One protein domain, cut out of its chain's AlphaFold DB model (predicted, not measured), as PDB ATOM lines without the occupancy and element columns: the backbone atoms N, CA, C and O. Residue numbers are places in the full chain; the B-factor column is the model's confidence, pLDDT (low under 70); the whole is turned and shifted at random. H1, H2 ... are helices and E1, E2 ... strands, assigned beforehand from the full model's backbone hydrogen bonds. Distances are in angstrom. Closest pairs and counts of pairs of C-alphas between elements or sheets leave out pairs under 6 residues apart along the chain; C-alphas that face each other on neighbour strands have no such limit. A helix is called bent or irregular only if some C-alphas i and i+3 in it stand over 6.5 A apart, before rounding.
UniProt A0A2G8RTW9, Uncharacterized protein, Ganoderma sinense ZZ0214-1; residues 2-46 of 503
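What this domain is: This is residues 2 to 46 of the 503 residues of an uncharacterized protein of Ganoderma sinense ZZ0214-1 (UniProt A0A2G8RTW9). A small, loose chain of parts: a two-stranded hairpin of E1 and E2, whose connecting turn sticks out at one end with residues 10 to 15, leads directly into the short helix H1, and a second short helix, H2, sticks out at the other end with residues 41 to 46. The printed part has 45 residues, with two named strands and then two named helices in the order E1, E2, H1, H2; the sheet, E1 - E2, is antiparallel. The class is mixed, helices and strands, with 21 residues, under half, in named elements. The whole is loose, with a radius of gyration of the C-alphas of 11.8 A, and elongated, spanning 36 by 22 by 16 A.

Where its parts are: E1, residues 4 to 7, begins at C-alpha 4 (10.387, 10.545, 23.731) and is 9.2 A long. E2, residues 18 to 21, is 9.6 A long. H1, residues 22 to 28, is 10.8 A long and irregular: C-alphas 23 and 26 are 7.2 A apart. H2, residues 39 to 44, is 8.3 A long and ends at C-alpha 44 (7.647, 10.373, 2.945).

How they stand to each other: E1 and E2 form a hairpin, antiparallel at 143 degrees between directions, with N 5 and O 20 at 3.0 A and N 7 and O 18 at 3.2 A, within hydrogen-bond range. The closest C-alphas of E1 and H1, those of Phe 4 and Asp 22, are 6.1 A apart. H1 and H2 are close but not clearly touching, the closest C-alphas being those of Asp 24 and Ala 39 at 6.3 A. Their lines are about perpendicular, at 87 degrees. H2 is apart from E1 and E2. In H2 every O i to N i+4 pair is within hydrogen-bond range; in H1 0 of 3 are, beside 3 of 4 O i to N i+3 pairs.

The domain as a whole: The C-alphas farthest apart, those of Arg 11 and Ser 46, are 36.7 A from each other. The printed part has no cut. The link from E2 to H1 is tight, those from E1 to E2 and from H1 to H2 are short, and none is long. Mean pLDDT of the printed part is 78.1, with residues 2, 8, 13 to 14, 16 and 44 to 46 under 70.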
ATOM      1  N   ALA A   2      16.303   7.157  19.961       67.06
ATOM      2  CA  ALA A   2      15.163   8.077  19.979       67.06
ATOM      3  C   ALA A   2      14.776   8.391  21.431       67.06
ATOM      4  O   ALA A   2      14.609   7.474  22.234       67.06
ATOM      5  N   VAL A   3      14.642   9.675  21.758       73.19
ATOM      6  CA  VAL A   3      14.128  10.143  23.049       73.19
ATOM      7  C   VAL A   3      12.685  10.595  22.838       73.19
ATOM      8  O   VAL A   3      12.386  11.298  21.872       73.19
ATOM      9  N   PHE A   4      11.794  10.154  23.725       71.25
ATOM     10  CA  PHE A   4      10.387  10.545  23.731       71.25
ATOM     11  C   PHE A   4      10.140  11.509  24.884       71.25
ATOM     12  O   PHE A   4      10.337  11.147  26.049       71.25
ATOM     13  N   ARG A   5       9.643  12.710  24.588       79.00
ATOM     14  CA  ARG A   5       9.173  13.636  25.624       79.00
ATOM     15  C   ARG A   5       7.676  13.471  25.841       79.00
ATOM     16  O   ARG A   5       6.871  13.496  24.909       79.00
ATOM     17  N   LYS A   6       7.305  13.326  27.112       80.19
ATOM     18  CA  LYS A   6       5.921  13.292  27.586       80.19
ATOM     19  C   LYS A   6       5.405  14.724  27.708       80.19
ATOM     20  O   LYS A   6       5.676  15.397  28.701       80.19
ATOM     21  N   VAL A   7       4.654  15.183  26.712       75.81
ATOM     22  CA  VAL A   7       4.054  16.524  26.722       75.81
ATOM     23  C   VAL A   7       2.719  16.474  27.474       75.81
ATOM     24  O   VAL A   7       1.873  15.617  27.202       75.81
ATOM     25  N   GLN A   8       2.517  17.370  28.447       68.31
ATOM     26  CA  GLN A   8       1.212  17.517  29.097       68.31
ATOM     27  C   GLN A   8       0.225  18.177  28.133       68.31
ATOM     28  O   GLN A   8       0.476  19.261  27.614       68.31
ATOM     29  N   ARG A   9      -0.917  17.521  27.917       72.31
ATOM     30  CA  ARG A   9      -2.004  18.029  27.079       72.31
ATOM     31  C   ARG A   9      -2.917  18.960  27.881       72.31
ATOM     32  O   ARG A   9      -3.126  18.749  29.078       72.31
ATOM     33  N   GLY A  10      -3.508  19.953  27.217       73.25
ATOM     34  CA  GLY A  10      -4.566  20.777  27.806       73.25
ATOM     35  C   GLY A  10      -5.753  19.922  28.271       73.25
ATOM     36  O   GLY A  10      -6.177  18.999  27.573       73.25
ATOM     37  N   ARG A  11      -6.310  20.234  29.453       72.75
ATOM     38  CA  ARG A  11      -7.399  19.459  30.092       72.75
ATOM     39  C   ARG A  11      -8.648  19.269  29.218       72.75
ATOM     40  O   ARG A  11      -9.403  18.335  29.464       72.75
ATOM     41  N   SER A  12      -8.867  20.138  28.232       71.00
ATOM     42  CA  SER A  12      -9.998  20.110  27.299       71.00
ATOM     43  C   SER A  12     -10.004  18.910  26.350       71.00
ATOM     44  O   SER A  12     -11.061  18.569  25.833       71.00
ATOM     45  N   GLU A  13      -8.858  18.269  26.103       62.72
ATOM     46  CA  GLU A  13      -8.722  17.343  24.970       62.72
ATOM     47  C   GLU A  13      -8.584  15.854  25.350       62.72
ATOM     48  O   GLU A  13      -8.471  14.993  24.475       62.72
ATOM     49  N   GLY A  14      -8.609  15.530  26.648       64.62
ATOM     50  CA  GLY A  14      -8.663  14.155  27.159       64.62
ATOM     51  C   GLY A  14      -7.419  13.681  27.922       64.62
ATOM     52  O   GLY A  14      -6.408  14.371  28.021       64.62
ATOM     53  N   LYS A  15      -7.511  12.470  28.493       72.94
ATOM     54  CA  LYS A  15      -6.485  11.873  29.376       72.94
ATOM     55  C   LYS A  15      -5.258  11.308  28.638       72.94
ATOM     56  O   LYS A  15      -4.310  10.883  29.294       72.94
ATOM     57  N   SER A  16      -5.277  11.253  27.305       64.44
ATOM     58  CA  SER A  16      -4.169  10.727  26.505       64.44
ATOM     59  C   SER A  16      -2.997  11.711  26.470       64.44
ATOM     60  O   SER A  16      -3.101  12.834  25.975       64.44
ATOM     61  N   LEU A  17      -1.865  11.260  27.005       72.44
ATOM     62  CA  LEU A  17      -0.578  11.937  26.897       72.44
ATOM     63  C   LEU A  17      -0.036  11.765  25.479       72.44
ATOM     64  O   LEU A  17      -0.155  10.684  24.905       72.44
ATOM     65  N   TRP A  18       0.584  12.809  24.937       77.62
ATOM     66  CA  TRP A  18       1.239  12.735  23.635       77.62
ATOM     67  C   TRP A  18       2.713  12.400  23.855       77.62
ATOM     68  O   TRP A  18       3.416  13.098  24.593       77.62
ATOM     69  N   ALA A  19       3.162  11.313  23.232       79.25
ATOM     70  CA  ALA A  19       4.574  11.001  23.086       79.25
ATOM     71  C   ALA A  19       5.056  11.681  21.802       79.25
ATOM     72  O   ALA A  19       4.671  11.275  20.707       79.25
ATOM     73  N   VAL A  20       5.856  12.735  21.945       80.69
ATOM     74  CA  VAL A  20       6.482  13.426  20.812       80.69
ATOM     75  C   VAL A  20       7.926  12.944  20.722       80.69
ATOM     76  O   VAL A  20       8.622  12.897  21.742       80.69
ATOM     77  N   LEU A  21       8.364  12.549  19.525       82.50
ATOM     78  CA  LEU A  21       9.769  12.247  19.269       82.50
ATOM     79  C   LEU A  21      10.564  13.551  19.297       82.50
ATOM     80  O   LEU A  21      10.122  14.560  18.749       82.50
ATOM     81  N   ASP A  22      11.768  13.525  19.861       84.62
ATOM     82  CA  ASP A  22      12.629  14.713  19.915       84.62
ATOM     83  C   ASP A  22      12.915  15.338  18.534       84.62
ATOM     84  O   ASP A  22      13.069  16.554  18.432       84.62
ATOM     85  N   ALA A  23      12.913  14.528  17.470       85.06
ATOM     86  CA  ALA A  23      13.067  14.980  16.087       85.06
ATOM     87  C   ALA A  23      11.890  15.836  15.574       85.06
ATOM     88  O   ALA A  23      12.099  16.682  14.708       85.06
ATOM     89  N   ASP A  24      10.682  15.661  16.123       86.38
ATOM     90  CA  ASP A  24       9.470  16.377  15.705       86.38
ATOM     91  C   ASP A  24       9.144  17.587  16.594       86.38
ATOM     92  O   ASP A  24       8.169  18.297  16.348       86.38
ATOM     93  N   LEU A  25       9.964  17.895  17.603       88.25
ATOM     94  CA  LEU A  25       9.803  19.111  18.407       88.25
ATOM     95  C   LEU A  25       9.832  20.423  17.596       88.25
ATOM     96  O   LEU A  25       9.023  21.297  17.917       88.25
ATOM     97  N   PRO A  26      10.645  20.578  16.525       88.56
ATOM     98  CA  PRO A  26      10.571  21.750  15.648       88.56
ATOM     99  C   PRO A  26       9.181  21.958  15.031       88.56
ATOM    100  O   PRO A  26       8.799  23.091  14.743       88.56
ATOM    101  N   CYS A  27       8.379  20.897  14.882       91.88
ATOM    102  CA  CYS A  27       7.009  21.000  14.382       91.88
ATOM    103  C   CYS A  27       6.093  21.777  15.317       91.88
ATOM    104  O   CYS A  27       5.094  22.298  14.847       91.88
ATOM    105  N   PHE A  28       6.382  21.836  16.615       89.19
ATOM    106  CA  PHE A  28       5.530  22.504  17.603       89.19
ATOM    107  C   PHE A  28       6.052  23.894  17.992       89.19
ATOM    108  O   PHE A  28       5.478  24.557  18.860       89.19
ATOM    109  N   ASP A  29       7.126  24.354  17.344       89.56
ATOM    110  CA  ASP A  29       7.704  25.670  17.579       89.56
ATOM    111  C   ASP A  29       6.697  26.793  17.269       89.56
ATOM    112  O   ASP A  29       6.083  26.830  16.199       89.56
ATOM    113  N   GLY A  30       6.528  27.729  18.203       89.75
ATOM    114  CA  GLY A  30       5.478  28.753  18.160       89.75
ATOM    115  C   GLY A  30       4.091  28.290  18.634       89.75
ATOM    116  O   GLY A  30       3.122  29.020  18.450       89.75
ATOM    117  N   GLY A  31       3.966  27.104  19.243       86.81
ATOM    118  CA  GLY A  31       2.722  26.646  19.881       86.81
ATOM    119  C   GLY A  31       1.659  26.085  18.926       86.81
ATOM    120  O   GLY A  31       0.516  25.890  19.334       86.81
ATOM    121  N   GLY A  32       2.020  25.804  17.673       87.62
ATOM    122  CA  GLY A  32       1.143  25.190  16.674       87.62
ATOM    123  C   GLY A  32       1.899  24.187  15.803       87.62
ATOM    124  O   GLY A  32       3.101  24.326  15.605       87.62
ATOM    125  N   PHE A  33       1.200  23.174  15.282       89.69
ATOM    126  CA  PHE A  33       1.815  22.096  14.499       89.69
ATOM    127  C   PHE A  33       2.135  22.518  13.048       89.69
ATOM    128  O   PHE A  33       1.281  22.501  12.156       89.69
ATOM    129  N   LYS A  34       3.400  22.858  12.800       91.31
ATOM    130  CA  LYS A  34       4.012  23.135  11.495       91.31
ATOM    131  C   LYS A  34       4.325  21.829  10.756       91.31
ATOM    132  O   LYS A  34       5.435  21.304  10.810       91.31
ATOM    133  N   LYS A  35       3.341  21.340   9.994       89.69
ATOM    134  CA  LYS A  35       3.403  20.117   9.161       89.69
ATOM    135  C   LYS A  35       4.672  19.984   8.293       89.69
ATOM    136  O   LYS A  35       5.125  18.873   8.051       89.69
ATOM    137  N   SER A  36       5.228  21.101   7.815       86.94
ATOM    138  CA  SER A  36       6.420  21.153   6.954       86.94
ATOM    139  C   SER A  36       7.734  20.791   7.651       86.94
ATOM    140  O   SER A  36       8.716  20.537   6.963       86.94
ATOM    141  N   LEU A  37       7.766  20.784   8.987       85.12
ATOM    142  CA  LEU A  37       8.950  20.445   9.781       85.12
ATOM    143  C   LEU A  37       8.926  18.994  10.294       85.12
ATOM    144  O   LEU A  37       9.902  18.551  10.891       85.12
ATOM    145  N   CYS A  38       7.835  18.259  10.052       86.25
ATOM    146  CA  CYS A  38       7.636  16.895  10.541       86.25
ATOM    147  C   CYS A  38       8.460  15.896   9.734       86.25
ATOM    148  O   CYS A  38       8.335  15.832   8.504       86.25
ATOM    149  N   ALA A  39       9.307  15.130  10.426       83.06
ATOM    150  CA  ALA A  39      10.335  14.309   9.794       83.06
ATOM    151  C   ALA A  39       9.714  13.233   8.890       83.06
ATOM    152  O   ALA A  39      10.090  13.115   7.724       83.06
ATOM    153  N   ASP A  40       8.688  12.533   9.381       80.00
ATOM    154  CA  ASP A  40       7.937  11.531   8.613       80.00
ATOM    155  C   ASP A  40       7.287  12.124   7.354       80.00
ATOM    156  O   ASP A  40       7.268  11.504   6.289       80.00
ATOM    157  N   MET A  41       6.779  13.354   7.449       79.50
ATOM    158  CA  MET A  41       6.092  14.018   6.339       79.50
ATOM    159  C   MET A  41       7.049  14.538   5.269       79.50
ATOM    160  O   MET A  41       6.712  14.498   4.085       79.50
ATOM    161  N   ASN A  42       8.231  15.005   5.672       75.38
ATOM    162  CA  ASN A  42       9.259  15.481   4.752       75.38
ATOM    163  C   ASN A  42       9.993  14.307   4.073       75.38
ATOM    164  O   ASN A  42      10.261  14.349   2.873       75.38
ATOM    165  N   ASN A  43      10.234  13.217   4.810       73.81
ATOM    166  CA  ASN A  43      10.881  12.011   4.286       73.81
ATOM    167  C   ASN A  43       9.941  11.174   3.400       73.81
ATOM    168  O   ASN A  43      10.384  10.597   2.408       73.81
ATOM    169  N   GLY A  44       8.642  11.122   3.720       62.03
ATOM    170  CA  GLY A  44       7.647  10.373   2.945       62.03
ATOM    171  C   GLY A  44       7.231  11.033   1.626       62.03
ATOM    172  O   GLY A  44       6.682  10.358   0.754       62.03
ATOM    173  N   VAL A  45       7.476  12.338   1.454       53.09
ATOM    174  CA  VAL A  45       7.082  13.076   0.246       53.09
ATOM    175  C   VAL A  45       8.195  14.006  -0.229       53.09
ATOM    176  O   VAL A  45       8.069  15.232  -0.201       53.09
ATOM    177  N   SER A  46       9.257  13.428  -0.803       50.81
ATOM    178  CA  SER A  46      10.065  14.199  -1.751       50.81
ATOM    179  C   SER A  46       9.116  14.712  -2.841       50.81
ATOM    180  O   SER A  46       8.564  13.916  -3.603       50.81
TER     181      SER A  46